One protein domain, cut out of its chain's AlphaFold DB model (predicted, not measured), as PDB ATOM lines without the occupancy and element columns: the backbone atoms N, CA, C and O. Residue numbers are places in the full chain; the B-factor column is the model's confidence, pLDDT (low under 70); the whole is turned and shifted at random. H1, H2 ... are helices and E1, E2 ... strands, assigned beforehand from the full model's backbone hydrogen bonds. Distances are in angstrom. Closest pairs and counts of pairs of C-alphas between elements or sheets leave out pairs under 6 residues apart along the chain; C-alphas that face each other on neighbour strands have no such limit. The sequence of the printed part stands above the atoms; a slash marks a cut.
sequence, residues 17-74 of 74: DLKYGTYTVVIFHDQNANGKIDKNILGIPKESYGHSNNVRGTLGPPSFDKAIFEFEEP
ATOM      1  N   ASP A  17     -17.335  -8.464 -48.232       93.88
ATOM      2  CA  ASP A  17     -16.495  -7.262 -48.120       93.88
ATOM      3  C   ASP A  17     -16.324  -6.738 -46.681       93.88
ATOM      4  O   ASP A  17     -16.158  -5.536 -46.434       93.88
ATOM      5  N   LEU A  18     -16.357  -7.649 -45.700       94.31
ATOM      6  CA  LEU A  18     -16.083  -7.310 -44.312       94.31
ATOM      7  C   LEU A  18     -14.619  -6.873 -44.190       94.31
ATOM      8  O   LEU A  18     -13.709  -7.562 -44.642       94.31
ATOM      9  N   LYS A  19     -14.372  -5.717 -43.574       96.50
ATOM     10  CA  LYS A  19     -13.001  -5.258 -43.314       96.50
ATOM     11  C   LYS A  19     -12.353  -6.134 -42.249       96.50
ATOM     12  O   LYS A  19     -13.031  -6.526 -41.302       96.50
ATOM     13  N   TYR A  20     -11.051  -6.363 -42.338       97.31
ATOM     14  CA  TYR A  20     -10.302  -6.985 -41.248       97.31
ATOM     15  C   TYR A  20     -10.418  -6.167 -39.955       97.31
ATOM     16  O   TYR A  20     -10.490  -4.934 -39.988       97.31
ATOM     17  N   GLY A  21     -10.497  -6.854 -38.818       96.62
ATOM     18  CA  GLY A  21     -10.670  -6.227 -37.513       96.62
ATOM     19  C   GLY A  21     -11.270  -7.143 -36.451       96.62
ATOM     20  O   GLY A  21     -11.460  -8.341 -36.649       96.62
ATOM     21  N   THR A  22     -11.575  -6.553 -35.299       97.00
ATOM     22  CA  THR A  22     -12.140  -7.252 -34.142       97.00
ATOM     23  C   THR A  22     -13.661  -7.170 -34.155       97.00
ATOM     24  O   THR A  22     -14.237  -6.080 -34.156       97.00
ATOM     25  N   TYR A  23     -14.321  -8.324 -34.105       95.69
ATOM     26  CA  TYR A  23     -15.773  -8.425 -34.195       95.69
ATOM     27  C   TYR A  23     -16.372  -9.211 -33.041       95.69
ATOM     28  O   TYR A  23     -15.731 -10.044 -32.412       95.69
ATOM     29  N   THR A  24     -17.657  -8.973 -32.808       95.56
ATOM     30  CA  THR A  24     -18.515  -9.842 -32.009       95.56
ATOM     31  C   THR A  24     -19.795 -10.115 -32.786       95.56
ATOM     32  O   THR A  24     -20.275  -9.259 -33.533       95.56
ATOM     33  N   VAL A  25     -20.357 -11.307 -32.612       94.69
ATOM     34  CA  VAL A  25     -21.647 -11.689 -33.182       94.69
ATOM     35  C   VAL A  25     -22.625 -11.917 -32.043       94.69
ATOM     36  O   VAL A  25     -22.337 -12.652 -31.101       94.69
ATOM     37  N   VAL A  26     -23.805 -11.311 -32.154       93.31
ATOM     38  CA  VAL A  26     -24.937 -11.566 -31.262       93.31
ATOM     39  C   VAL A  26     -26.117 -12.016 -32.108       93.31
ATOM     40  O   VAL A  26     -26.466 -11.363 -33.091       93.31
ATOM     41  N   ILE A  27     -26.722 -13.133 -31.725       93.62
ATOM     42  CA  ILE A  27     -27.885 -13.715 -32.393       93.62
ATOM     43  C   ILE A  27     -29.076 -13.738 -31.441       93.62
ATOM     44  O   ILE A  27     -28.931 -14.053 -30.260       93.62
ATOM     45  N   PHE A  28     -30.255 -13.435 -31.975       93.06
ATOM     46  CA  PHE A  28     -31.535 -13.523 -31.277       93.06
ATOM     47  C   PHE A  28     -32.485 -14.373 -32.112       93.06
ATOM     48  O   PHE A  28     -32.611 -14.159 -33.317       93.06
ATOM     49  N   HIS A  29     -33.134 -15.338 -31.474       93.38
ATOM     50  CA  HIS A  29     -34.159 -16.160 -32.095       93.38
ATOM     51  C   HIS A  29     -35.529 -15.541 -31.802       93.38
ATOM     52  O   HIS A  29     -36.077 -15.755 -30.730       93.38
ATOM     53  N   ASP A  30     -36.049 -14.764 -32.750       93.12
ATOM     54  CA  ASP A  30     -37.384 -14.146 -32.699       93.12
ATOM     55  C   ASP A  30     -38.447 -15.192 -33.084       93.12
ATOM     56  O   ASP A  30     -38.784 -15.359 -34.257       93.12
ATOM     57  N   GLN A  31     -38.907 -15.967 -32.101       92.31
ATOM     58  CA  GLN A  31     -39.828 -17.095 -32.272       92.31
ATOM     59  C   GLN A  31     -41.272 -16.633 -32.476       92.31
ATOM     60  O   GLN A  31     -42.055 -17.333 -33.120       92.31
ATOM     61  N   ASN A  32     -41.642 -15.479 -31.918       93.69
ATOM     62  CA  ASN A  32     -42.990 -14.918 -32.046       93.69
ATOM     63  C   ASN A  32     -43.137 -13.890 -33.185       93.69
ATOM     64  O   ASN A  32     -44.237 -13.376 -33.401       93.69
ATOM     65  N   ALA A  33     -42.053 -13.629 -33.921       92.38
ATOM     66  CA  ALA A  33     -41.986 -12.756 -35.088       92.38
ATOM     67  C   ALA A  33     -42.352 -11.284 -34.816       92.38
ATOM     68  O   ALA A  33     -42.825 -10.586 -35.719       92.38
ATOM     69  N   ASN A  34     -42.129 -10.783 -33.598       93.69
ATOM     70  CA  ASN A  34     -42.458  -9.402 -33.237       93.69
ATOM     71  C   ASN A  34     -41.301  -8.406 -33.455       93.69
ATOM     72  O   ASN A  34     -41.502  -7.196 -33.296       93.69
ATOM     73  N   GLY A  35     -40.108  -8.890 -33.823       89.56
ATOM     74  CA  GLY A  35     -38.925  -8.069 -34.087       89.56
ATOM     75  C   GLY A  35     -38.312  -7.411 -32.848       89.56
ATOM     76  O   GLY A  35     -37.564  -6.439 -32.983       89.56
ATOM     77  N   LYS A  36     -38.632  -7.892 -31.644       90.75
ATOM     78  CA  LYS A  36     -38.152  -7.372 -30.360       90.75
ATOM     79  C   LYS A  36     -37.460  -8.479 -29.578       90.75
ATOM     80  O   LYS A  36     -37.754  -9.652 -29.717       90.75
ATOM     81  N   ILE A  37     -36.557  -8.076 -28.691       90.19
ATOM     82  CA  ILE A  37     -36.026  -8.978 -27.669       90.19
ATOM     83  C   ILE A  37     -36.985  -8.905 -26.489       90.19
ATOM     84  O   ILE A  37     -36.880  -7.997 -25.655       90.19
ATOM     85  N   ASP A  38     -37.939  -9.828 -26.432       93.12
ATOM     86  CA  ASP A  38     -38.876  -9.892 -25.321       93.12
ATOM     87  C   ASP A  38     -38.158 -10.196 -24.014       93.12
ATOM     88  O   ASP A  38     -37.320 -11.091 -23.934       93.12
ATOM     89  N   LYS A  39     -38.505  -9.459 -22.957       94.06
ATOM     90  CA  LYS A  39     -37.903  -9.606 -21.629       94.06
ATOM     91  C   LYS A  39     -38.972  -9.815 -20.563       94.06
ATOM     92  O   LYS A  39     -40.108  -9.357 -20.700       94.06
ATOM     93  N   ASN A  40     -38.639 -10.548 -19.504       93.19
ATOM     94  CA  ASN A  40     -39.473 -10.613 -18.301       93.19
ATOM     95  C   ASN A  40     -39.296  -9.347 -17.436       93.19
ATOM     96  O   ASN A  40     -38.524  -8.453 -17.775       93.19
ATOM     97  N   ILE A  41     -39.999  -9.275 -16.300       95.50
ATOM     98  CA  ILE A  41     -39.941  -8.121 -15.383       95.50
ATOM     99  C   ILE A  41     -38.543  -7.860 -14.792       95.50
ATOM    100  O   ILE A  41     -38.272  -6.756 -14.339       95.50
ATOM    101  N   LEU A  42     -37.655  -8.861 -14.813       91.62
ATOM    102  CA  LEU A  42     -36.261  -8.762 -14.371       91.62
ATOM    103  C   LEU A  42     -35.305  -8.409 -15.526       91.62
ATOM    104  O   LEU A  42     -34.092  -8.410 -15.343       91.62
ATOM    105  N   GLY A  43     -35.824  -8.144 -16.729       89.56
ATOM    106  CA  GLY A  43     -35.022  -7.808 -17.906       89.56
ATOM    107  C   GLY A  43     -34.370  -9.006 -18.608       89.56
ATOM    108  O   GLY A  43     -33.576  -8.803 -19.527       89.56
ATOM    109  N   ILE A  44     -34.699 -10.242 -18.218       90.12
ATOM    110  CA  ILE A  44     -34.125 -11.465 -18.799       90.12
ATOM    111  C   ILE A  44     -34.826 -11.773 -20.130       90.12
ATOM    112  O   ILE A  44     -36.063 -11.805 -20.136       90.12
ATOM    113  N   PRO A  45     -34.083 -12.017 -21.231       91.75
ATOM    114  CA  PRO A  45     -34.665 -12.429 -22.504       91.75
ATOM    115  C   PRO A  45     -35.556 -13.668 -22.356       91.75
ATOM    116  O   PRO A  45     -35.162 -14.648 -21.723       91.75
ATOM    117  N   LYS A  46     -36.764 -13.606 -22.918       94.25
ATOM    118  CA  LYS A  46     -37.733 -14.713 -22.939       94.25
ATOM    119  C   LYS A  46     -37.463 -15.702 -24.067       94.25
ATOM    120  O   LYS A  46     -37.858 -16.856 -23.958       94.25
ATOM    121  N   GLU A  47     -36.805 -15.244 -25.123       94.25
ATOM    122  CA  GLU A  47     -36.451 -16.047 -26.287       94.25
ATOM    123  C   GLU A  47     -34.946 -16.337 -26.317       94.25
ATOM    124  O   GLU A  47     -34.144 -15.699 -25.625       94.25
ATOM    125  N   SER A  48     -34.562 -17.340 -27.108       92.81
ATOM    126  CA  SER A  48     -33.174 -17.802 -27.172       92.81
ATOM    127  C   SER A  48     -32.259 -16.764 -27.822       92.81
ATOM    128  O   SER A  48     -32.615 -16.113 -28.800       92.81
ATOM    129  N   TYR A  49     -31.042 -16.645 -27.303       93.06
ATOM    130  CA  TYR A  49     -30.010 -15.764 -27.839       93.06
ATOM    131  C   TYR A  49     -28.625 -16.394 -27.681       93.06
ATOM    132  O   TYR A  49     -28.437 -17.345 -26.915       93.06
ATOM    133  N   GLY A  50     -27.642 -15.850 -28.391       93.75
ATOM    134  CA  GLY A  50     -26.259 -16.312 -28.363       93.75
ATOM    135  C   GLY A  50     -25.271 -15.186 -28.639       93.75
ATOM    136  O   GLY A  50     -25.604 -14.215 -29.313       93.75
ATOM    137  N   HIS A  51     -24.059 -15.339 -28.113       95.69
ATOM    138  CA  HIS A  51     -22.911 -14.485 -28.410       95.69
ATOM    139  C   HIS A  51     -21.806 -15.349 -29.032       95.69
ATOM    140  O   HIS A  51     -21.726 -16.551 -28.741       95.69
ATOM    141  N   SER A  52     -20.938 -14.756 -29.851       96.12
ATOM    142  CA  SER A  52     -19.686 -15.385 -30.286       96.12
ATOM    143  C   SER A  52     -18.876 -15.874 -29.081       96.12
ATOM    144  O   SER A  52     -19.039 -15.393 -27.960       96.12
ATOM    145  N   ASN A  53     -18.059 -16.905 -29.298       96.06
ATOM    146  CA  ASN A  53     -17.341 -17.651 -28.253       96.06
ATOM    147  C   ASN A  53     -18.239 -18.351 -27.215       96.06
ATOM    148  O   ASN A  53     -17.742 -18.816 -26.191       96.06
ATOM    149  N   ASN A  54     -19.555 -18.450 -27.454       94.56
ATOM    150  CA  ASN A  54     -20.518 -19.099 -26.554       94.56
ATOM    151  C   ASN A  54     -20.478 -18.541 -25.114       94.56
ATOM    152  O   ASN A  54     -20.743 -19.249 -24.138       94.56
ATOM    153  N   VAL A  55     -20.135 -17.260 -24.964       95.00
ATOM    154  CA  VAL A  55     -20.049 -16.624 -23.648       95.00
ATOM    155  C   VAL A  55     -21.426 -16.202 -23.149       95.00
ATOM    156  O   VAL A  55     -22.296 -15.769 -23.907       95.00
ATOM    157  N   ARG A  56     -21.630 -16.326 -21.835       90.81
ATOM    158  CA  ARG A  56     -22.849 -15.907 -21.137       90.81
ATOM    159  C   ARG A  56     -22.478 -15.025 -19.953       90.81
ATOM    160  O   ARG A  56     -21.547 -15.342 -19.214       90.81
ATOM    161  N   GLY A  57     -23.196 -13.920 -19.782       86.75
ATOM    162  CA  GLY A  57     -23.105 -13.122 -18.564       86.75
ATOM    163  C   GLY A  57     -23.948 -13.744 -17.448       86.75
ATOM    164  O   GLY A  57     -24.955 -14.400 -17.709       86.75
ATOM    165  N   THR A  58     -23.516 -13.570 -16.201       82.81
ATOM    166  CA  THR A  58     -24.242 -14.037 -15.006       82.81
ATOM    167  C   THR A  58     -25.206 -12.978 -14.471       82.81
ATOM    168  O   THR A  58     -26.281 -13.314 -13.984       82.81
ATOM    169  N   LEU A  59     -24.841 -11.700 -14.598       84.56
ATOM    170  CA  LEU A  59     -25.638 -10.534 -14.218       84.56
ATOM    171  C   LEU A  59     -25.607  -9.512 -15.364       84.56
ATOM    172  O   LEU A  59     -24.861  -8.538 -15.326       84.56
ATOM    173  N   GLY A  60     -26.396  -9.773 -16.409       85.75
ATOM    174  CA  GLY A  60     -26.435  -8.964 -17.633       85.75
ATOM    175  C   GLY A  60     -25.737  -9.633 -18.826       85.75
ATOM    176  O   GLY A  60     -25.444 -10.829 -18.770       85.75
ATOM    177  N   PRO A  61     -25.509  -8.901 -19.933       86.25
ATOM    178  CA  PRO A  61     -24.783  -9.427 -21.086       86.25
ATOM    179  C   PRO A  61     -23.317  -9.750 -20.731       86.25
ATOM    180  O   PRO A  61     -22.765  -9.168 -19.794       86.25
ATOM    181  N   PRO A  62     -22.666 -10.684 -21.451       89.88
ATOM    182  CA  PRO A  62     -21.234 -10.926 -21.295       89.88
ATOM    183  C   PRO A  62     -20.423  -9.663 -21.629       89.88
ATOM    184  O   PRO A  62     -20.872  -8.808 -22.393       89.88
ATOM    185  N   SER A  63     -19.214  -9.548 -21.073       90.62
ATOM    186  CA  SER A  63     -18.299  -8.459 -21.427       90.62
ATOM    187  C   SER A  63     -17.879  -8.563 -22.892       90.62
ATOM    188  O   SER A  63     -17.660  -9.670 -23.390       90.62
ATOM    189  N   PHE A  64     -17.711  -7.413 -23.546       88.88
ATOM    190  CA  PHE A  64     -17.316  -7.335 -24.953       88.88
ATOM    191  C   PHE A  64     -16.070  -8.183 -25.237       88.88
ATOM    192  O   PHE A  64     -16.140  -9.095 -26.052       88.88
ATOM    193  N   ASP A  65     -15.007  -8.007 -24.451       93.75
ATOM    194  CA  ASP A  65     -13.716  -8.701 -24.606       93.75
ATOM    195  C   ASP A  65     -13.798 -10.233 -24.532       93.75
ATOM    196  O   ASP A  65     -12.891 -10.933 -24.965       93.75
ATOM    197  N   LYS A  66     -14.877 -10.789 -23.973       94.81
ATOM    198  CA  LYS A  66     -15.080 -12.246 -23.928       94.81
ATOM    199  C   LYS A  66     -15.771 -12.771 -25.183       94.81
ATOM    200  O   LYS A  66     -15.640 -13.948 -25.511       94.81
ATOM    201  N   ALA A  67     -16.514 -11.913 -25.869       95.88
ATOM    202  CA  ALA A  67     -17.266 -12.249 -27.065       95.88
ATOM    203  C   ALA A  67     -16.526 -11.865 -28.356       95.88
ATOM    204  O   ALA A  67     -17.083 -12.076 -29.431       95.88
ATOM    205  N   ILE A  68     -15.324 -11.285 -28.292       96.69
ATOM    206  CA  ILE A  68     -14.598 -10.891 -29.502       96.69
ATOM    207  C   ILE A  68     -13.922 -12.073 -30.201       96.69
ATOM    208  O   ILE A  68     -13.464 -13.017 -29.562       96.69
ATOM    209  N   PHE A  69     -13.812 -11.980 -31.517       96.19
ATOM    210  CA  PHE A  69     -12.874 -12.745 -32.328       96.19
ATOM    211  C   PHE A  69     -12.203 -11.801 -33.331       96.19
ATOM    212  O   PHE A  69     -12.752 -10.748 -33.673       96.19
ATOM    213  N   GLU A  70     -11.011 -12.172 -33.783       96.56
ATOM    214  CA  GLU A  70     -10.257 -11.415 -34.777       96.56
ATOM    215  C   GLU A  70     -10.546 -11.978 -36.169       96.56
ATOM    216  O   GLU A  70     -10.526 -13.189 -36.394       96.56
ATOM    217  N   PHE A  71     -10.890 -11.088 -37.092       96.00
ATOM    218  CA  PHE A  71     -10.974 -11.377 -38.512       96.00
ATOM    219  C   PHE A  71      -9.743 -10.756 -39.163       96.00
ATOM    220  O   PHE A  71      -9.712  -9.551 -39.422       96.00
ATOM    221  N   GLU A  72      -8.708 -11.572 -39.326       94.69
ATOM    222  CA  GLU A  72      -7.373 -11.139 -39.736       94.69
ATOM    223  C   GLU A  72      -7.127 -11.342 -41.229       94.69
ATOM    224  O   GLU A  72      -7.801 -12.139 -41.892       94.69
ATOM    225  N   GLU A  73      -6.145 -10.603 -41.743       89.19
ATOM    226  CA  GLU A  73      -5.578 -10.867 -43.063       89.19
ATOM    227  C   GLU A  73      -4.960 -12.283 -43.096       89.19
ATOM    228  O   GLU A  73      -4.408 -12.710 -42.080       89.19
ATOM    229  N   PRO A  74      -5.078 -13.024 -44.216       81.94
ATOM    230  CA  PRO A  74      -4.538 -14.381 -44.350       81.94
ATOM    231  C   PRO A  74      -3.021 -14.500 -44.172       81.94
ATOM    232  O   PRO A  74      -2.291 -13.566 -44.579       81.94
TER     233      PRO A  74
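AT A GLANCE: This is residues 17 to 74 of the 74 residues of the protein "DUF2141 domain-containing protein" of Desulfobacterales bacterium (UniProt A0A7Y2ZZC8). This flat, loose strip has little regular structure: the small hairpin E2 and E3 sits near its middle, a second strand pair, E1 and E4, lies toward one end, and the loop of residues 29 to 48 makes the other. The 58 printed residues run E1, E2, E3, H1, E4, both sheets antiparallel; the class is mixed, with 16 residues in named elements. The radius of gyration of the C-alphas is 14.0 A, the spans 44 by 26 by 13 A.

IN THESE COORDINATES: Find C-alpha 26 at (-24.937, -11.566, -31.262), where E2, residues 26 to 28, begins its 6.9 A. E3, residues 49 to 51, spans 7.2 A; E1, residues 21 to 23, 6.5 A; H1, residues 64 to 67, 5.3 A. E4, residues 69 to 71, spans 6.6 A to C-alpha 71 at (-10.974, -11.377, -38.512).

HOW THE PARTS SIT: In the hairpin E2 and E3, antiparallel at 172 degrees, find N 27 and O 50 within hydrogen-bond range, 2.9 A. E1 runs on into E2 at 32 degrees. E1 and E4 are antiparallel at 141 degrees; N 71 and O 21 are within hydrogen-bond range, 2.8 A. The closest C-alphas of E3 and H1, His 51 and Ala 67, are 6.2 A apart. H1 is too short for an O i to N i+4 pair; its one O i to N i+3 pair is within range.

THE WHOLE: The farthest C-alphas, Ile 41 and Pro 74, are 46.2 A apart. Links E2 to E3 and E3 to H1 are long. The printed part has no cut, and no printed residue is under 70 in pLDDT.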